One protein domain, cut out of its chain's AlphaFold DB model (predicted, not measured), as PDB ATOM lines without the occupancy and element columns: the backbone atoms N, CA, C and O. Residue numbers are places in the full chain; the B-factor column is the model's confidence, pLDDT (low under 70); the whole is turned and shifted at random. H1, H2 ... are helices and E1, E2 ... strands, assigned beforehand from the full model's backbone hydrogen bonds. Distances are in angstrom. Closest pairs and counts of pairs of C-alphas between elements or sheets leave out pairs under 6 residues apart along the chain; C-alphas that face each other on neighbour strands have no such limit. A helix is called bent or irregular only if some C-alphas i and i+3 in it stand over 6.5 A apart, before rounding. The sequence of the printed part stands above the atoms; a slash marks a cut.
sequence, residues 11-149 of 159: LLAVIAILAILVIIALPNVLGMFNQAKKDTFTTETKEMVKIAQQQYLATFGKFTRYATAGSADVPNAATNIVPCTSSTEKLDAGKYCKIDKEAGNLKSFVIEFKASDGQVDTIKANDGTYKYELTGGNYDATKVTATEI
ATOM      1  N   LEU A  11     103.187 -32.345 -51.945       91.25
ATOM      2  CA  LEU A  11     102.062 -32.896 -51.196       91.25
ATOM      3  C   LEU A  11     102.326 -34.351 -50.768       91.25
ATOM      4  O   LEU A  11     102.002 -34.731 -49.644       91.25
ATOM      5  N   LEU A  12     102.972 -35.144 -51.631       92.81
ATOM      6  CA  LEU A  12     103.315 -36.540 -51.354       92.81
ATOM      7  C   LEU A  12     104.365 -36.666 -50.239       92.81
ATOM      8  O   LEU A  12     104.223 -37.501 -49.344       92.81
ATOM      9  N   ALA A  13     105.392 -35.814 -50.244       93.88
ATOM     10  CA  ALA A  13     106.410 -35.809 -49.194       93.88
ATOM     11  C   ALA A  13     105.806 -35.501 -47.809       93.88
ATOM     12  O   ALA A  13     106.158 -36.149 -46.821       93.88
ATOM     13  N   VAL A  14     104.849 -34.569 -47.733       95.25
ATOM     14  CA  VAL A  14     104.189 -34.196 -46.471       95.25
ATOM     15  C   VAL A  14     103.335 -35.340 -45.921       95.25
ATOM     16  O   VAL A  14     103.461 -35.677 -44.744       95.25
ATOM     17  N   ILE A  15     102.501 -35.979 -46.751       95.31
ATOM     18  CA  ILE A  15     101.669 -37.103 -46.288       95.31
ATOM     19  C   ILE A  15     102.520 -38.299 -45.845       95.31
ATOM     20  O   ILE A  15     102.157 -38.969 -44.880       95.31
ATOM     21  N   ALA A  16     103.668 -38.538 -46.493       96.12
ATOM     22  CA  ALA A  16     104.582 -39.613 -46.119       96.12
ATOM     23  C   ALA A  16     105.163 -39.393 -44.714       96.12
ATOM     24  O   ALA A  16     105.171 -40.311 -43.895       96.12
ATOM     25  N   ILE A  17     105.583 -38.162 -44.401       96.69
ATOM     26  CA  ILE A  17     106.092 -37.812 -43.069       96.69
ATOM     27  C   ILE A  17     104.971 -37.893 -42.021       96.69
ATOM     28  O   ILE A  17     105.168 -38.488 -40.961       96.69
ATOM     29  N   LEU A  18     103.780 -37.358 -42.317       96.69
ATOM     30  CA  LEU A  18     102.629 -37.427 -41.406       96.69
ATOM     31  C   LEU A  18     102.229 -38.874 -41.093       96.69
ATOM     32  O   LEU A  18     101.939 -39.184 -39.940       96.69
ATOM     33  N   ALA A  19     102.267 -39.770 -42.083       96.94
ATOM     34  CA  ALA A  19     101.956 -41.182 -41.880       96.94
ATOM     35  C   ALA A  19     102.907 -41.841 -40.865       96.94
ATOM     36  O   ALA A  19     102.449 -42.540 -39.961       96.94
ATOM     37  N   ILE A  20     104.214 -41.569 -40.959       96.94
ATOM     38  CA  ILE A  20     105.215 -42.104 -40.022       96.94
ATOM     39  C   ILE A  20     104.954 -41.594 -38.597       96.94
ATOM     40  O   ILE A  20     104.972 -42.379 -37.648       96.94
ATOM     41  N   LEU A  21     104.659 -40.298 -38.443       97.06
ATOM     42  CA  LEU A  21     104.359 -39.705 -37.135       97.06
ATOM     43  C   LEU A  21     103.106 -40.323 -36.500       97.06
ATOM     44  O   LEU A  21     103.106 -40.655 -35.314       97.06
ATOM     45  N   VAL A  22     102.051 -40.512 -37.293       96.62
ATOM     46  CA  VAL A  22     100.776 -41.079 -36.836       96.62
ATOM     47  C   VAL A  22     100.944 -42.524 -36.357       96.62
ATOM     48  O   VAL A  22     100.413 -42.868 -35.302       96.62
ATOM     49  N   ILE A  23     101.726 -43.348 -37.064       96.56
ATOM     50  CA  ILE A  23     101.978 -44.750 -36.680       96.56
ATOM     51  C   ILE A  23     102.585 -44.852 -35.272       96.56
ATOM     52  O   ILE A  23     102.199 -45.727 -34.500       96.56
ATOM     53  N   ILE A  24     103.500 -43.946 -34.918       95.12
ATOM     54  CA  ILE A  24     104.164 -43.945 -33.605       95.12
ATOM     55  C   ILE A  24     103.253 -43.342 -32.525       95.12
ATOM     56  O   ILE A  24     103.214 -43.832 -31.396       95.12
ATOM     57  N   ALA A  25     102.512 -42.282 -32.852       95.00
ATOM     58  CA  ALA A  25     101.705 -41.550 -31.878       95.00
ATOM     59  C   ALA A  25     100.407 -42.277 -31.485       95.00
ATOM     60  O   ALA A  25     100.024 -42.261 -30.313       95.00
ATOM     61  N   LEU A  26      99.732 -42.926 -32.439       94.56
ATOM     62  CA  LEU A  26      98.425 -43.556 -32.226       94.56
ATOM     63  C   LEU A  26      98.361 -44.549 -31.054       94.56
ATOM     64  O   LEU A  26      97.458 -44.387 -30.229       94.56
ATOM     65  N   PRO A  27      99.255 -45.551 -30.920       93.19
ATOM     66  CA  PRO A  27      99.145 -46.517 -29.825       93.19
ATOM     67  C   PRO A  27      99.228 -45.843 -28.448       93.19
ATOM     68  O   PRO A  27      98.472 -46.193 -27.543       93.19
ATOM     69  N   ASN A  28     100.078 -44.820 -28.311       95.12
ATOM     70  CA  ASN A  28     100.234 -44.075 -27.063       95.12
ATOM     71  C   ASN A  28      98.983 -43.253 -26.734       95.12
ATOM     72  O   ASN A  28      98.496 -43.298 -25.605       95.12
ATOM     73  N   VAL A  29      98.424 -42.548 -27.724       94.94
ATOM     74  CA  VAL A  29      97.200 -41.750 -27.544       94.94
ATOM     75  C   VAL A  29      96.013 -42.640 -27.173       94.94
ATOM     76  O   VAL A  29      95.251 -42.296 -26.271       94.94
ATOM     77  N   LEU A  30      95.879 -43.810 -27.806       94.62
ATOM     78  CA  LEU A  30      94.833 -44.780 -27.469       94.62
ATOM     79  C   LEU A  30      94.995 -45.328 -26.043       94.62
ATOM     80  O   LEU A  30      94.011 -45.428 -25.309       94.62
ATOM     81  N   GLY A  31      96.229 -45.633 -25.625       94.12
ATOM     82  CA  GLY A  31      96.527 -46.058 -24.256       94.12
ATOM     83  C   GLY A  31      96.151 -44.994 -23.221       94.12
ATOM     84  O   GLY A  31      95.433 -45.292 -22.267       94.12
ATOM     85  N   MET A  32      96.559 -43.742 -23.450       95.38
ATOM     86  CA  MET A  32      96.208 -42.608 -22.587       95.38
ATOM     87  C   MET A  32      94.697 -42.380 -22.520       95.38
ATOM     88  O   MET A  32      94.161 -42.143 -21.442       95.38
ATOM     89  N   PHE A  33      93.999 -42.485 -23.651       94.00
ATOM     90  CA  PHE A  33      92.549 -42.325 -23.702       94.00
ATOM     91  C   PHE A  33      91.820 -43.407 -22.896       94.00
ATOM     92  O   PHE A  33      90.897 -43.106 -22.138       94.00
ATOM     93  N   ASN A  34      92.257 -44.665 -23.005       92.88
ATOM     94  CA  ASN A  34      91.687 -45.761 -22.224       92.88
ATOM     95  C   ASN A  34      91.978 -45.609 -20.727       92.88
ATOM     96  O   ASN A  34      91.085 -45.850 -19.914       92.88
ATOM     97  N   GLN A  35      93.189 -45.173 -20.363       95.06
ATOM     98  CA  GLN A  35      93.542 -44.897 -18.971       95.06
ATOM     99  C   GLN A  35      92.700 -43.752 -18.402       95.06
ATOM    100  O   GLN A  35      92.106 -43.913 -17.341       95.06
ATOM    101  N   ALA A  36      92.546 -42.655 -19.147       95.12
ATOM    102  CA  ALA A  36      91.702 -41.536 -18.742       95.12
ATOM    103  C   ALA A  36      90.256 -41.984 -18.479       95.12
ATOM    104  O   ALA A  36      89.681 -41.614 -17.461       95.12
ATOM    105  N   LYS A  37      89.687 -42.853 -19.328       94.88
ATOM    106  CA  LYS A  37      88.354 -43.426 -19.078       94.88
ATOM    107  C   LYS A  37      88.294 -44.265 -17.796       94.88
ATOM    108  O   LYS A  37      87.332 -44.134 -17.042       94.88
ATOM    109  N   LYS A  38      89.305 -45.103 -17.535       95.38
ATOM    110  CA  LYS A  38      89.396 -45.894 -16.291       95.38
ATOM    111  C   LYS A  38      89.469 -44.993 -15.061       95.38
ATOM    112  O   LYS A  38      88.794 -45.261 -14.063       95.38
ATOM    113  N   ASP A  39      90.252 -43.924 -15.145       95.62
ATOM    114  CA  ASP A  39      90.433 -42.963 -14.059       95.62
ATOM    115  C   ASP A  39      89.153 -42.160 -13.809       95.62
ATOM    116  O   ASP A  39      88.748 -42.003 -12.654       95.62
ATOM    117  N   THR A  40      88.460 -41.727 -14.869       95.88
ATOM    118  CA  THR A  40      87.147 -41.075 -14.771       95.88
ATOM    119  C   THR A  40      86.132 -41.991 -14.097       95.88
ATOM    120  O   THR A  40      85.543 -41.594 -13.097       95.88
ATOM    121  N   PHE A  41      85.984 -43.238 -14.558       96.88
ATOM    122  CA  PHE A  41      85.070 -44.205 -13.945       96.88
ATOM    123  C   PHE A  41      85.370 -44.429 -12.454       96.88
ATOM    124  O   PHE A  41      84.474 -44.426 -11.606       96.88
ATOM    125  N   THR A  42      86.651 -44.606 -12.126       96.25
ATOM    126  CA  THR A  42      87.110 -44.830 -10.752       96.25
ATOM    127  C   THR A  42      86.825 -43.614  -9.869       96.25
ATOM    128  O   THR A  42      86.408 -43.767  -8.721       96.25
ATOM    129  N   THR A  43      87.018 -42.408 -10.403       96.06
ATOM    130  CA  THR A  43      86.758 -41.147  -9.699       96.06
ATOM    131  C   THR A  43      85.265 -40.938  -9.469       96.06
ATOM    132  O   THR A  43      84.867 -40.747  -8.322       96.06
ATOM    133  N   GLU A  44      84.441 -41.076 -10.512       96.12
ATOM    134  CA  GLU A  44      82.978 -40.974 -10.414       96.12
ATOM    135  C   GLU A  44      82.425 -42.000  -9.407       96.12
ATOM    136  O   GLU A  44      81.588 -41.675  -8.569       96.12
ATOM    137  N   THR A  45      82.940 -43.236  -9.413       96.56
ATOM    138  CA  THR A  45      82.523 -44.272  -8.451       96.56
ATOM    139  C   THR A  45      82.846 -43.870  -7.011       96.56
ATOM    140  O   THR A  45      81.989 -43.988  -6.133       96.56
ATOM    141  N   LYS A  46      84.061 -43.371  -6.745       96.25
ATOM    142  CA  LYS A  46      84.463 -42.907  -5.402       96.25
ATOM    143  C   LYS A  46      83.618 -41.729  -4.931       96.25
ATOM    144  O   LYS A  46      83.238 -41.674  -3.761       96.25
ATOM    145  N   GLU A  47      83.330 -40.798  -5.832       96.19
ATOM    146  CA  GLU A  47      82.477 -39.647  -5.562       96.19
ATOM    147  C   GLU A  47      81.055 -40.082  -5.201       96.19
ATOM    148  O   GLU A  47      80.529 -39.657  -4.174       96.19
ATOM    149  N   MET A  48      80.473 -41.014  -5.958       96.31
ATOM    150  CA  MET A  48      79.144 -41.545  -5.658       96.31
ATOM    151  C   MET A  48      79.083 -42.269  -4.311       96.31
ATOM    152  O   MET A  48      78.110 -42.105  -3.573       96.31
ATOM    153  N   VAL A  49      80.129 -43.020  -3.941       96.12
ATOM    154  CA  VAL A  49      80.214 -43.624  -2.601       96.12
ATOM    155  C   VAL A  49      80.223 -42.541  -1.523       96.12
ATOM    156  O   VAL A  49      79.484 -42.656  -0.546       96.12
ATOM    157  N   LYS A  50      80.997 -41.465  -1.711       95.50
ATOM    158  CA  LYS A  50      81.037 -40.331  -0.776       95.50
ATOM    159  C   LYS A  50      79.670 -39.654  -0.645       95.50
ATOM    160  O   LYS A  50      79.235 -39.406   0.477       95.50
ATOM    161  N   ILE A  51      78.983 -39.389  -1.757       95.25
ATOM    162  CA  ILE A  51      77.637 -38.791  -1.761       95.25
ATOM    163  C   ILE A  51      76.652 -39.695  -1.013       95.25
ATOM    164  O   ILE A  51      75.917 -39.232  -0.141       95.25
ATOM    165  N   ALA A  52      76.670 -40.999  -1.286       95.44
ATOM    166  CA  ALA A  52      75.798 -41.945  -0.600       95.44
ATOM    167  C   ALA A  52      76.095 -42.037   0.903       95.44
ATOM    168  O   ALA A  52      75.165 -42.082   1.703       95.44
ATOM    169  N   GLN A  53      77.370 -42.013   1.305       94.69
ATOM    170  CA  GLN A  53      77.768 -41.950   2.715       94.69
ATOM    171  C   GLN A  53      77.269 -40.666   3.386       94.69
ATOM    172  O   GLN A  53      76.743 -40.714   4.497       94.69
ATOM    173  N   GLN A  54      77.381 -39.520   2.713       94.06
ATOM    174  CA  GLN A  54      76.845 -38.254   3.216       94.06
ATOM    175  C   GLN A  54      75.325 -38.323   3.390       94.06
ATOM    176  O   GLN A  54      74.817 -37.924   4.436       94.06
ATOM    177  N   GLN A  55      74.604 -38.892   2.421       92.75
ATOM    178  CA  GLN A  55      73.154 -39.066   2.509       92.75
ATOM    179  C   GLN A  55      72.750 -40.063   3.608       92.75
ATOM    180  O   GLN A  55      71.756 -39.848   4.308       92.75
ATOM    181  N   TYR A  56      73.525 -41.133   3.795       92.62
ATOM    182  CA  TYR A  56      73.362 -42.087   4.892       92.62
ATOM    183  C   TYR A  56      73.447 -41.394   6.247       92.62
ATOM    184  O   TYR A  56      72.532 -41.506   7.063       92.62
ATOM    185  N   LEU A  57      74.487 -40.586   6.453       92.00
ATOM    186  CA  LEU A  57      74.662 -39.821   7.685       92.00
ATOM    187  C   LEU A  57      73.589 -38.738   7.860       92.00
ATOM    188  O   LEU A  57      73.036 -38.607   8.948       92.00
ATOM    189  N   ALA A  58      73.230 -38.015   6.795       90.81
ATOM    190  CA  ALA A  58      72.188 -36.983   6.827       90.81
ATOM    191  C   ALA A  58      70.799 -37.547   7.171       90.81
ATOM    192  O   ALA A  58      69.948 -36.843   7.708       90.81
ATOM    193  N   THR A  59      70.574 -38.828   6.878       89.50
ATOM    194  CA  THR A  59      69.347 -39.550   7.235       89.50
ATOM    195  C   THR A  59      69.499 -40.373   8.513       89.50
ATOM    196  O   THR A  59      68.624 -41.181   8.815       89.50
ATOM    197  N   PHE A  60      70.581 -40.173   9.276       88.75
ATOM    198  CA  PHE A  60      70.882 -40.885  10.524       88.75
ATOM    199  C   PHE A  60      70.836 -42.415  10.373       88.75
ATOM    200  O   PHE A  60      70.332 -43.131  11.236       88.75
ATOM    201  N   GLY A  61      71.316 -42.917   9.233       88.31
ATOM    202  CA  GLY A  61      71.345 -44.340   8.905       88.31
ATOM    203  C   GLY A  61      69.977 -44.978   8.656       88.31
ATOM    204  O   GLY A  61      69.862 -46.204   8.627       88.31
ATOM    205  N   LYS A  62      68.928 -44.164   8.470       87.19
ATOM    206  CA  LYS A  62      67.550 -44.626   8.258       87.19
ATOM    207  C   LYS A  62      67.414 -45.527   7.032       87.19
ATOM    208  O   LYS A  62      66.710 -46.537   7.080       87.19
ATOM    209  N   PHE A  63      68.056 -45.149   5.930       91.38
ATOM    210  CA  PHE A  63      68.053 -45.922   4.696       91.38
ATOM    211  C   PHE A  63      69.396 -46.618   4.548       91.38
ATOM    212  O   PHE A  63      70.433 -46.000   4.722       91.38
ATOM    213  N   THR A  64      69.392 -47.902   4.214       92.75
ATOM    214  CA  THR A  64      70.628 -48.678   4.048       92.75
ATOM    215  C   THR A  64      70.919 -49.013   2.594       92.75
ATOM    216  O   THR A  64      71.918 -49.656   2.317       92.75
ATOM    217  N   ARG A  65      70.062 -48.622   1.651       94.12
ATOM    218  CA  ARG A  65      70.162 -49.013   0.241       94.12
ATOM    219  C   ARG A  65      69.903 -47.796  -0.622       94.12
ATOM    220  O   ARG A  65      68.841 -47.187  -0.506       94.12
ATOM    221  N   TYR A  66      70.857 -47.460  -1.479       95.12
ATOM    222  CA  TYR A  66      70.790 -46.302  -2.360       95.12
ATOM    223  C   TYR A  66      71.111 -46.704  -3.792       95.12
ATOM    224  O   TYR A  66      71.932 -47.594  -4.023       95.12
ATOM    225  N   ALA A  67      70.468 -46.047  -4.751       96.81
ATOM    226  CA  ALA A  67      70.730 -46.262  -6.165       96.81
ATOM    227  C   ALA A  67      70.511 -44.984  -6.977       96.81
ATOM    228  O   ALA A  67      69.652 -44.162  -6.642       96.81
ATOM    229  N   THR A  68      71.254 -44.824  -8.071       95.50
ATOM    230  CA  THR A  68      70.982 -43.762  -9.051       95.50
ATOM    231  C   THR A  68      69.805 -44.146  -9.941       95.50
ATOM    232  O   THR A  68      69.584 -45.326 -10.225       95.50
ATOM    233  N   ALA A  69      69.032 -43.158 -10.398       92.00
ATOM    234  CA  ALA A  69      67.877 -43.405 -11.261       92.00
ATOM    235  C   ALA A  69      68.246 -44.231 -12.504       92.00
ATOM    236  O   ALA A  69      69.219 -43.934 -13.190       92.00
ATOM    237  N   GLY A  70      67.442 -45.257 -12.794       89.69
ATOM    238  CA  GLY A  70      67.659 -46.139 -13.943       89.69
ATOM    239  C   GLY A  70      68.775 -47.176 -13.770       89.69
ATOM    240  O   GLY A  70      69.083 -47.868 -14.737       89.69
ATOM    241  N   SER A  71      69.351 -47.323 -12.569       92.62
ATOM    242  CA  SER A  71      70.365 -48.348 -12.287       92.62
ATOM    243  C   SER A  71      69.879 -49.750 -12.653       92.62
ATOM    244  O   SER A  71      68.936 -50.265 -12.053       92.62
ATOM    245  N   ALA A  72      70.547 -50.385 -13.617       88.75
ATOM    246  CA  ALA A  72      70.201 -51.720 -14.110       88.75
ATOM    247  C   ALA A  72      70.487 -52.837 -13.090       88.75
ATOM    248  O   ALA A  72      69.951 -53.936 -13.208       88.75
ATOM    249  N   ASP A  73      71.302 -52.549 -12.073       88.88
ATOM    250  CA  ASP A  73      71.652 -53.482 -10.998       88.88
ATOM    251  C   ASP A  73      70.557 -53.609  -9.922       88.88
ATOM    252  O   ASP A  73      70.688 -54.406  -8.989       88.88
ATOM    253  N   VAL A  74      69.468 -52.842 -10.058       87.81
ATOM    254  CA  VAL A  74      68.268 -52.919  -9.221       87.81
ATOM    255  C   VAL A  74      67.159 -53.649  -9.988       87.81
ATOM    256  O   VAL A  74      66.792 -53.218 -11.086       87.81
ATOM    257  N   PRO A  75      66.547 -54.710  -9.422       86.31
ATOM    258  CA  PRO A  75      65.376 -55.341 -10.026       86.31
ATOM    259  C   PRO A  75      64.277 -54.304 -10.264       86.31
ATOM    260  O   PRO A  75      63.966 -53.551  -9.350       86.31
ATOM    261  N   ASN A  76      63.674 -54.262 -11.454       85.94
ATOM    262  CA  ASN A  76      62.596 -53.323 -11.802       85.94
ATOM    263  C   ASN A  76      62.871 -51.862 -11.361       85.94
ATOM    264  O   ASN A  76      62.094 -51.258 -10.613       85.94
ATOM    265  N   ALA A  77      63.998 -51.304 -11.820       84.38
ATOM    266  CA  ALA A  77      64.514 -49.986 -11.438       84.38
ATOM    267  C   ALA A  77      63.471 -48.851 -11.459       84.38
ATOM    268  O   ALA A  77      63.503 -47.981 -10.593       84.38
ATOM    269  N   ALA A  78      62.515 -48.883 -12.394       83.50
ATOM    270  CA  ALA A  78      61.459 -47.876 -12.515       83.50
ATOM    271  C   ALA A  78      60.541 -47.779 -11.283       83.50
ATOM    272  O   ALA A  78      59.985 -46.719 -11.015       83.50
ATOM    273  N   THR A  79      60.369 -48.875 -10.539       86.56
ATOM    274  CA  THR A  79      59.486 -48.916  -9.359       86.56
ATOM    275  C   THR A  79      60.240 -49.127  -8.054       86.56
ATOM    276  O   THR A  79      59.704 -48.842  -6.981       86.56
ATOM    277  N   ASN A  80      61.461 -49.660  -8.117       91.50
ATOM    278  CA  ASN A  80      62.239 -50.004  -6.932       91.50
ATOM    279  C   ASN A  80      63.220 -48.916  -6.502       91.50
ATOM    280  O   ASN A  80      63.720 -48.980  -5.384       91.50
ATOM    281  N   ILE A  81      63.442 -47.900  -7.332       93.19
ATOM    282  CA  ILE A  81      64.206 -46.709  -6.966       93.19
ATOM    283  C   ILE A  81      63.205 -45.599  -6.663       93.19
ATOM    284  O   ILE A  81      62.502 -45.128  -7.555       93.19
ATOM    285  N   VAL A  82      63.115 -45.211  -5.395       91.31
ATOM    286  CA  VAL A  82      62.083 -44.297  -4.893       91.31
ATOM    287  C   VAL A  82      62.712 -43.083  -4.212       91.31
ATOM    288  O   VAL A  82      63.841 -43.176  -3.721       91.31
ATOM    289  N   PRO A  83      62.026 -41.928  -4.163       90.38
ATOM    290  CA  PRO A  83      62.518 -40.767  -3.433       90.38
ATOM    291  C   PRO A  83      62.830 -41.097  -1.970       90.38
ATOM    292  O   PRO A  83      62.119 -41.863  -1.323       90.38
ATOM    293  N   CYS A  84      63.880 -40.475  -1.440       87.81
ATOM    294  CA  CYS A  84      64.280 -40.590  -0.042       87.81
ATOM    295  C   CYS A  84      63.328 -39.807   0.880       87.81
ATOM    296  O   CYS A  84      63.693 -38.759   1.410       87.81
ATOM    297  N   THR A  85      62.081 -40.261   1.047       80.88
ATOM    298  CA  THR A  85      61.072 -39.528   1.826       80.88
ATOM    299  C   THR A  85      61.229 -39.741   3.331       80.88
ATOM    300  O   THR A  85      61.278 -40.845   3.882       80.88
ATOM    301  N   SER A  86      61.299 -38.628   4.047       62.78
ATOM    302  CA  SER A  86      61.441 -38.561   5.495       62.78
ATOM    303  C   SER A  86      60.089 -38.694   6.202       62.78
ATOM    304  O   SER A  86      59.599 -37.741   6.791       62.78
ATOM    305  N   SER A  87      59.487 -39.881   6.189       52.66
ATOM    306  CA  SER A  87      58.354 -40.193   7.073       52.66
ATOM    307  C   SER A  87      58.619 -41.524   7.757       52.66
ATOM    308  O   SER A  87      58.351 -42.566   7.182       52.66
ATOM    309  N   THR A  88      59.297 -41.465   8.911       56.31
ATOM    310  CA  THR A  88      59.314 -42.463  10.011       56.31
ATOM    311  C   THR A  88      59.649 -43.944   9.757       56.31
ATOM    312  O   THR A  88      59.970 -44.628  10.722       56.31
ATOM    313  N   GLU A  89      59.704 -44.441   8.522       69.69
ATOM    314  CA  GLU A  89      59.857 -45.871   8.229       69.69
ATOM    315  C   GLU A  89      61.064 -46.173   7.337       69.69
ATOM    316  O   GLU A  89      61.465 -45.358   6.500       69.69
ATOM    317  N   LYS A  90      61.671 -47.345   7.558       73.50
ATOM    318  CA  LYS A  90      62.709 -47.902   6.681       73.50
ATOM    319  C   LYS A  90      62.120 -48.129   5.283       73.50
ATOM    320  O   LYS A  90      60.917 -48.307   5.143       73.50
ATOM    321  N   LEU A  91      62.966 -48.139   4.253       82.19
ATOM    322  CA  LEU A  91      62.540 -48.554   2.912       82.19
ATOM    323  C   LEU A  91      61.994 -49.984   2.954       82.19
ATOM    324  O   LEU A  91      62.585 -50.844   3.611       82.19
ATOM    325  N   ASP A  92      60.923 -50.234   2.201       84.50
ATOM    326  CA  ASP A  92      60.426 -51.589   1.987       84.50
ATOM    327  C   ASP A  92      61.530 -52.496   1.435       84.50
ATOM    328  O   ASP A  92      62.438 -52.065   0.707       84.50
ATOM    329  N   ALA A  93      61.423 -53.788   1.740       82.69
ATOM    330  CA  ALA A  93      62.323 -54.788   1.189       82.69
ATOM    331  C   ALA A  93      62.369 -54.683  -0.347       82.69
ATOM    332  O   ALA A  93      61.344 -54.600  -1.022       82.69
ATOM    333  N   GLY A  94      63.574 -54.666  -0.916       85.19
ATOM    334  CA  GLY A  94      63.754 -54.539  -2.363       85.19
ATOM    335  C   GLY A  94      63.797 -53.099  -2.886       85.19
ATOM    336  O   GLY A  94      64.323 -52.905  -3.979       85.19
ATOM    337  N   LYS A  95      63.396 -52.090  -2.101       91.44
ATOM    338  CA  LYS A  95      63.486 -50.677  -2.501       91.44
ATOM    339  C   LYS A  95      64.855 -50.060  -2.208       91.44
ATOM    340  O   LYS A  95      65.576 -50.487  -1.302       91.44
ATOM    341  N   TYR A  96      65.181 -49.041  -2.995       93.94
ATOM    342  CA  TYR A  96      66.399 -48.250  -2.927       93.94
ATOM    343  C   TYR A  96      66.042 -46.767  -2.875       93.94
ATOM    344  O   TYR A  96      65.210 -46.282  -3.644       93.94
ATOM    345  N   CYS A  97      66.708 -46.050  -1.981       94.44
ATOM    346  CA  CYS A  97      66.656 -44.602  -1.886       94.44
ATOM    347  C   CYS A  97      67.331 -44.001  -3.123       94.44
ATOM    348  O   CYS A  97      68.486 -44.319  -3.424       94.44
ATOM    349  N   LYS A  98      66.633 -43.136  -3.850       94.06
ATOM    350  CA  LYS A  98      67.206 -42.462  -5.009       94.06
ATOM    351  C   LYS A  98      68.299 -41.488  -4.559       94.06
ATOM    352  O   LYS A  98      68.027 -40.589  -3.770       94.06
ATOM    353  N   ILE A  99      69.496 -41.631  -5.121       93.75
ATOM    354  CA  ILE A  99      70.547 -40.608  -5.063       93.75
ATOM    355  C   ILE A  99      70.737 -39.993  -6.439       93.75
ATOM    356  O   ILE A  99      70.716 -40.690  -7.460       93.75
ATOM    357  N   ASP A 100      70.896 -38.680  -6.462       90.75
ATOM    358  CA  ASP A 100      71.232 -37.967  -7.680       90.75
ATOM    359  C   ASP A 100      72.749 -38.022  -7.892       90.75
ATOM    360  O   ASP A 100      73.537 -38.024  -6.944       90.75
ATOM    361  N   LYS A 101      73.137 -38.138  -9.160       86.06
ATOM    362  CA  LYS A 101      74.525 -38.068  -9.604       86.06
ATOM    363  C   LYS A 101      74.687 -36.812 -10.439       86.06
ATOM    364  O   LYS A 101      73.766 -36.448 -11.175       86.06
ATOM    365  N   GLU A 102      75.866 -36.218 -10.384       85.75
ATOM    366  CA  GLU A 102      76.237 -35.199 -11.355       85.75
ATOM    367  C   GLU A 102      76.283 -35.789 -12.776       85.75
ATOM    368  O   GLU A 102      76.328 -37.013 -12.989       85.75
ATOM    369  N   ALA A 103      76.238 -34.909 -13.780       84.69
ATOM    370  CA  ALA A 103      76.431 -35.322 -15.164       84.69
ATOM    371  C   ALA A 103      77.773 -36.067 -15.292       84.69
ATOM    372  O   ALA A 103      78.810 -35.583 -14.852       84.69
ATOM    373  N   GLY A 104      77.743 -37.264 -15.877       87.38
ATOM    374  CA  GLY A 104      78.887 -38.172 -15.876       87.38
ATOM    375  C   GLY A 104      78.581 -39.477 -16.602       87.38
ATOM    376  O   GLY A 104      77.443 -39.704 -17.035       87.38
ATOM    377  N   ASN A 105      79.593 -40.330 -16.720       91.06
ATOM    378  CA  ASN A 105      79.559 -41.538 -17.544       91.06
ATOM    379  C   ASN A 105      78.883 -42.726 -16.854       91.06
ATOM    380  O   ASN A 105      78.386 -43.619 -17.542       91.06
ATOM    381  N   LEU A 106      78.806 -42.733 -15.517       93.25
ATOM    382  CA  LEU A 106      78.102 -43.774 -14.769       93.25
ATOM    383  C   LEU A 106      76.656 -43.938 -15.254       93.25
ATOM    384  O   LEU A 106      75.863 -42.992 -15.234       93.25
ATOM    385  N   LYS A 107      76.310 -45.166 -15.644       93.25
ATOM    386  CA  LYS A 107      74.965 -45.587 -16.057       93.25
ATOM    387  C   LYS A 107      74.192 -46.248 -14.923       93.25
ATOM    388  O   LYS A 107      72.974 -46.134 -14.872       93.25
ATOM    389  N   SER A 108      74.894 -46.940 -14.034       94.38
ATOM    390  CA  SER A 108      74.316 -47.618 -12.879       94.38
ATOM    391  C   SER A 108      75.224 -47.434 -11.677       94.38
ATOM    392  O   SER A 108      76.448 -47.533 -11.797       94.38
ATOM    393  N   PHE A 109      74.623 -47.138 -10.530       96.88
ATOM    394  CA  PHE A 109      75.317 -47.110  -9.254       96.88
ATOM    395  C   PHE A 109      74.356 -47.544  -8.153       96.88
ATOM    396  O   PHE A 109      73.304 -46.934  -7.963       96.88
ATOM    397  N   VAL A 110      74.744 -48.575  -7.413       96.31
ATOM    398  CA  VAL A 110      74.017 -49.130  -6.276       96.31
ATOM    399  C   VAL A 110      74.985 -49.282  -5.119       96.31
ATOM    400  O   VAL A 110      76.103 -49.765  -5.295       96.31
ATOM    401  N   ILE A 111      74.546 -48.895  -3.929       96.06
ATOM    402  CA  ILE A 111      75.307 -49.060  -2.698       96.06
ATOM    403  C   ILE A 111      74.393 -49.504  -1.566       96.06
ATOM    404  O   ILE A 111      73.278 -48.997  -1.406       96.06
ATOM    405  N   GLU A 112      74.879 -50.452  -0.774       94.50
ATOM    406  CA  GLU A 112      74.194 -50.948   0.412       94.50
ATOM    407  C   GLU A 112      75.101 -50.843   1.637       94.50
ATOM    408  O   GLU A 112      76.307 -51.089   1.566       94.50
ATOM    409  N   PHE A 113      74.506 -50.465   2.761       93.81
ATOM    410  CA  PHE A 113      75.132 -50.290   4.061       93.81
ATOM    411  C   PHE A 113      74.663 -51.394   5.010       93.81
ATOM    412  O   PHE A 113      73.484 -51.757   5.034       93.81
ATOM    413  N   LYS A 114      75.566 -51.891   5.850       91.31
ATOM    414  CA  LYS A 114      75.235 -52.817   6.929       91.31
ATOM    415  C   LYS A 114      74.390 -52.096   7.972       91.31
ATOM    416  O   LYS A 114      74.774 -51.054   8.495       91.31
ATOM    417  N   ALA A 115      73.255 -52.687   8.333       85.44
ATOM    418  CA  ALA A 115      72.383 -52.123   9.363       85.44
ATOM    419  C   ALA A 115      72.993 -52.187  10.778       85.44
ATOM    420  O   ALA A 115      72.528 -51.483  11.668       85.44
ATOM    421  N   SER A 116      73.994 -53.048  10.990       87.75
ATOM    422  CA  SER A 116      74.632 -53.275  12.289       87.75
ATOM    423  C   SER A 116      75.617 -52.180  12.686       87.75
ATOM    424  O   SER A 116      75.674 -51.820  13.857       87.75
ATOM    425  N   ASP A 117      76.407 -51.680  11.734       88.56
ATOM    426  CA  ASP A 117      77.531 -50.769  11.994       88.56
ATOM    427  C   ASP A 117      77.606 -49.582  11.018       88.56
ATOM    428  O   ASP A 117      78.489 -48.736  11.146       88.56
ATOM    429  N   GLY A 118      76.693 -49.500  10.046       89.06
ATOM    430  CA  GLY A 118      76.655 -48.433   9.048       89.06
ATOM    431  C   GLY A 118      77.808 -48.463   8.045       89.06
ATOM    432  O   GLY A 118      77.972 -47.511   7.282       89.06
ATOM    433  N   GLN A 119      78.613 -49.529   8.015       92.19
ATOM    434  CA  GLN A 119      79.670 -49.677   7.020       92.19
ATOM    435  C   GLN A 119      79.085 -50.033   5.656       92.19
ATOM    436  O   GLN A 119      78.041 -50.672   5.551       92.19
ATOM    437  N   VAL A 120      79.781 -49.644   4.591       94.44
ATOM    438  CA  VAL A 120      79.425 -50.068   3.234       94.44
ATOM    439  C   VAL A 120      79.626 -51.580   3.114       94.44
ATOM    440  O   VAL A 120      80.686 -52.086   3.473       94.44
ATOM    441  N   ASP A 121      78.609 -52.277   2.612       93.12
ATOM    442  CA  ASP A 121      78.583 -53.730   2.426       93.12
ATOM    443  C   ASP A 121      78.718 -54.132   0.956       93.12
ATOM    444  O   ASP A 121      79.472 -55.041   0.601       93.12
ATOM    445  N   THR A 122      77.972 -53.436   0.098       94.50
ATOM    446  CA  THR A 122      77.870 -53.748  -1.324       94.50
ATOM    447  C   THR A 122      77.980 -52.468  -2.136       94.50
ATOM    448  O   THR A 122      77.359 -51.464  -1.798       94.50
ATOM    449  N   ILE A 123      78.748 -52.510  -3.225       95.94
ATOM    450  CA  ILE A 123      78.767 -51.473  -4.261       95.94
ATOM    451  C   ILE A 123      78.674 -52.171  -5.611       95.94
ATOM    452  O   ILE A 123      79.392 -53.139  -5.850       95.94
ATOM    453  N   LYS A 124      77.835 -51.655  -6.504       95.69
ATOM    454  CA  LYS A 124      77.842 -51.990  -7.928       95.69
ATOM    455  C   LYS A 124      77.833 -50.692  -8.717       95.69
ATOM    456  O   LYS A 124      76.911 -49.900  -8.568       95.69
ATOM    457  N   ALA A 125      78.861 -50.461  -9.521       96.12
ATOM    458  CA  ALA A 125      78.979 -49.286 -10.378       96.12
ATOM    459  C   ALA A 125      79.322 -49.724 -11.802       96.12
ATOM    460  O   ALA A 125      80.100 -50.661 -11.980       96.12
ATOM    461  N   ASN A 126      78.745 -49.064 -12.806       94.38
ATOM    462  CA  ASN A 126      78.889 -49.437 -14.213       94.38
ATOM    463  C   ASN A 126      78.644 -48.217 -15.130       94.38
ATOM    464  O   ASN A 126      77.632 -47.533 -14.977       94.38
ATOM    465  N   ASP A 127      79.537 -47.953 -16.093       94.25
ATOM    466  CA  ASP A 127      79.399 -46.897 -17.127       94.25
ATOM    467  C   ASP A 127      79.087 -47.432 -18.551       94.25
ATOM    468  O   ASP A 127      78.932 -46.688 -19.522       94.25
ATOM    469  N   GLY A 128      78.953 -48.747 -18.689       92.00
ATOM    470  CA  GLY A 128      78.731 -49.494 -19.925       92.00
ATOM    471  C   GLY A 128      80.004 -50.075 -20.539       92.00
ATOM    472  O   GLY A 128      79.899 -50.943 -21.399       92.00
ATOM    473  N   THR A 129      81.181 -49.631 -20.095       93.44
ATOM    474  CA  THR A 129      82.496 -50.158 -20.496       93.44
ATOM    475  C   THR A 129      83.203 -50.813 -19.312       93.44
ATOM    476  O   THR A 129      83.691 -51.937 -19.425       93.44
ATOM    477  N   TYR A 130      83.229 -50.130 -18.171       95.50
ATOM    478  CA  TYR A 130      83.860 -50.554 -16.935       95.50
ATOM    479  C   TYR A 130      82.832 -50.738 -15.821       95.50
ATOM    480  O   TYR A 130      81.796 -50.072 -15.774       95.50
ATOM    481  N   LYS A 131      83.152 -51.649 -14.905       95.75
ATOM    482  CA  LYS A 131      82.417 -51.920 -13.680       95.75
ATOM    483  C   LYS A 131      83.328 -51.989 -12.461       95.75
ATOM    484  O   LYS A 131      84.520 -52.286 -12.565       95.75
ATOM    485  N   TYR A 132      82.721 -51.777 -11.302       95.69
ATOM    486  CA  TYR A 132      83.292 -52.042  -9.990       95.69
ATOM    487  C   TYR A 132      82.234 -52.729  -9.129       95.69
ATOM    488  O   TYR A 132      81.094 -52.268  -9.054       95.69
ATOM    489  N   GLU A 133      82.620 -53.833  -8.496       94.62
ATOM    490  CA  GLU A 133      81.752 -54.628  -7.634       94.62
ATOM    491  C   GLU A 133      82.465 -54.889  -6.304       94.62
ATOM    492  O   GLU A 133      83.597 -55.368  -6.270       94.62
ATOM    493  N   LEU A 134      81.783 -54.576  -5.208       94.12
ATOM    494  CA  LEU A 134      82.163 -54.923  -3.844       94.12
ATOM    495  C   LEU A 134      81.007 -55.715  -3.234       94.12
ATOM    496  O   LEU A 134      79.849 -55.333  -3.405       94.12
ATOM    497  N   THR A 135      81.297 -56.807  -2.532       89.19
ATOM    498  CA  THR A 135      80.287 -57.612  -1.828       89.19
ATOM    499  C   THR A 135      80.871 -58.130  -0.520       89.19
ATOM    500  O   THR A 135      81.908 -58.792  -0.532       89.19
ATOM    501  N   GLY A 136      80.215 -57.830   0.602       80.50
ATOM    502  CA  GLY A 136      80.576 -58.348   1.924       80.50
ATOM    503  C   GLY A 136      81.908 -57.831   2.479       80.50
ATOM    504  O   GLY A 136      82.501 -58.476   3.345       80.50
ATOM    505  N   GLY A 137      82.397 -56.684   2.004       72.75
ATOM    506  CA  GLY A 137      83.681 -56.107   2.409       72.75
ATOM    507  C   GLY A 137      83.538 -54.641   2.788       72.75
ATOM    508  O   GLY A 137      82.793 -53.911   2.145       72.75
ATOM    509  N   ASN A 138      84.257 -54.198   3.820       82.69
ATOM    510  CA  ASN A 138      84.287 -52.780   4.176       82.69
ATOM    511  C   ASN A 138      84.905 -51.989   3.015       82.69
ATOM    512  O   ASN A 138      85.967 -52.354   2.504       82.69
ATOM    513  N   TYR A 139      84.235 -50.915   2.598       92.62
ATOM    514  CA  TYR A 139      84.720 -50.069   1.512       92.62
ATOM    515  C   TYR A 139      86.072 -49.425   1.840       92.62
ATOM    516  O   TYR A 139      86.256 -48.830   2.900       92.62
ATOM    517  N   ASP A 140      86.986 -49.489   0.873       91.12
ATOM    518  CA  ASP A 140      88.285 -48.831   0.892       91.12
ATOM    519  C   ASP A 140      88.470 -48.080  -0.432       91.12
ATOM    520  O   ASP A 140      88.588 -48.684  -1.502       91.12
ATOM    521  N   ALA A 141      88.503 -46.747  -0.362       90.44
ATOM    522  CA  ALA A 141      88.628 -45.884  -1.534       90.44
ATOM    523  C   ALA A 141      89.932 -46.109  -2.321       90.44
ATOM    524  O   ALA A 141      90.017 -45.732  -3.492       90.44
ATOM    525  N   THR A 142      90.957 -46.716  -1.718       91.25
ATOM    526  CA  THR A 142      92.218 -47.041  -2.406       91.25
ATOM    527  C   THR A 142      92.117 -48.303  -3.261       91.25
ATOM    528  O   THR A 142      92.900 -48.467  -4.192       91.25
ATOM    529  N   LYS A 143      91.119 -49.159  -3.001       90.69
ATOM    530  CA  LYS A 143      90.915 -50.447  -3.684       90.69
ATOM    531  C   LYS A 143      89.880 -50.399  -4.806       90.69
ATOM    532  O   LYS A 143      89.614 -51.420  -5.431       90.69
ATOM    533  N   VAL A 144      89.292 -49.234  -5.077       92.31
ATOM    534  CA  VAL A 144      88.356 -49.071  -6.196       92.31
ATOM    535  C   VAL A 144      89.119 -49.159  -7.511       92.31
ATOM    536  O   VAL A 144      90.007 -48.346  -7.767       92.31
ATOM    537  N   THR A 145      88.742 -50.123  -8.349       91.75
ATOM    538  CA  THR A 145      89.383 -50.389  -9.641       91.75
ATOM    539  C   THR A 145      88.352 -50.578 -10.749       91.75
ATOM    540  O   THR A 145      87.355 -51.275 -10.561       91.75
ATOM    541  N   ALA A 146      88.631 -50.024 -11.928       94.06
ATOM    542  CA  ALA A 146      87.838 -50.232 -13.136       94.06
ATOM    543  C   ALA A 146      88.112 -51.617 -13.758       94.06
ATOM    544  O   ALA A 146      89.241 -51.903 -14.157       94.06
ATOM    545  N   THR A 147      87.080 -52.453 -13.888       94.56
ATOM    546  CA  THR A 147      87.148 -53.760 -14.573       94.56
ATOM    547  C   THR A 147      86.291 -53.737 -15.832       94.56
ATOM    548  O   THR A 147      85.162 -53.273 -15.777       94.56
ATOM    549  N   GLU A 148      86.775 -54.234 -16.966       91.62
ATOM    550  CA  GLU A 148      86.002 -54.232 -18.219       91.62
ATOM    551  C   GLU A 148      84.782 -55.167 -18.156       91.62
ATOM    552  O   GLU A 148      84.861 -56.317 -17.711       91.62
ATOM    553  N   ILE A 149      83.636 -54.678 -18.625       85.44
ATOM    554  CA  ILE A 149      82.383 -55.431 -18.693       85.44
ATOM    555  C   ILE A 149      82.467 -56.368 -19.900       85.44
ATOM    556  O   ILE A 149      82.367 -55.930 -21.041       85.44
TER     557      ILE A 149
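This is residues 11 to 149 of the 159 residues of the protein "Competence factor" of Clostridium sp. CAG:524 (UniProt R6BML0). One very long, bent helix makes a handle and a backing: its later arm, H1b, packs slantwise across one face of a five-stranded sheet, while residues 11 to 34 at the other end of H1 stick out alone and make much of the length. The rest is a small body built of that sheet, with the short helix H2 and the loop of residues 81 to 95 by its E2 edge and residues 136 to 149 folding back by its E5 edge. The printed part has 139 residues, with two named helices and five named strands in the order H1, E1, H2, E2, E3, E4, E5; the class is mixed, helices and strands. The sheet is mixed, in the order E2, E1, E3, E4, E5. The whole is loose, with a radius of gyration of the C-alphas of 20.2 A, and spans 76 by 29 by 23 A.

H1, residues 11 to 58, was assigned as one helix by its hydrogen bonds but is bent: C-alphas 24 and 27 are 6.8 A apart. Its arm H1a, residues 11 to 24, is 20.9 A long and begins with C-alpha 11 at (102.062, -32.896, -51.196). Its arm H1b, residues 27 to 58, is 46.5 A long and ends with C-alpha 58 at (72.188, -36.983, 6.827). E1 is residues 65 to 68, H2 residues 77 to 80 and E2 residues 96 to 99. E3, residues 108 to 113, is 17.2 A long; E4, residues 120 to 126, is 17.5 A; E5, residues 130 to 135, is 17.1 A and ends with C-alpha 135 at (80.287, -57.612, -1.828).

H1a and H1b stand at a steep tilt of 49 degrees. H1a is not on the sheet. H1b is on it, at a height over the sheet of 9.7 A, over E1, E3, E4 and E5, and on the local plane its line and that of E1 stand at 45 degrees, slantwise to the strands. The closest C-alphas of H1b and E3 are those of Val 49 and Ile 111, 7.3 A apart; those of H1b and E5 are those of Phe 41 and Tyr 130, 7.1 A apart. Every O i to N i+4 pair is within hydrogen-bond range in H1a and H1b; H2 is too short for such a pair, and its one O i to N i+3 pair is not within range. E2 and E1 are parallel, with N 97 and O 65 at 2.8 A; with H2 between them they form a strand-helix-strand unit, two parallel neighbour strands joined through a helix, with a right-handed crossover. H2 only grazes the sheet; its closest C-alpha pair with E2 is Asn 80 and Tyr 96, 6.0 A. E1 and E3 are antiparallel, with N 66 and O 111 at 2.9 A. E3, E4 and E5 form a meander, each strand the antiparallel neighbour of the one before. The hairpin of E3 and E4 has N 110 and O 124 at 2.8 A, and the hairpin of E4 and E5 has N 125 and O 132 at 2.9 A. Residues 130 to 131 of E5 also pair, antiparallel, with residues 147 to 148.

The C-alphas of Ala 13 and Thr 88, the two farthest apart, are 75.9 A from each other. Without residues 11 to 34, which stand free, the body spans 45 by 29 by 22 A. The printed part has no cut. The link from H2 to E2, 15 residues, is long, and that from E4 to E5 is tight. The mean pLDDT of the printed part is 91.2, and residues 86 to 89 are under 70.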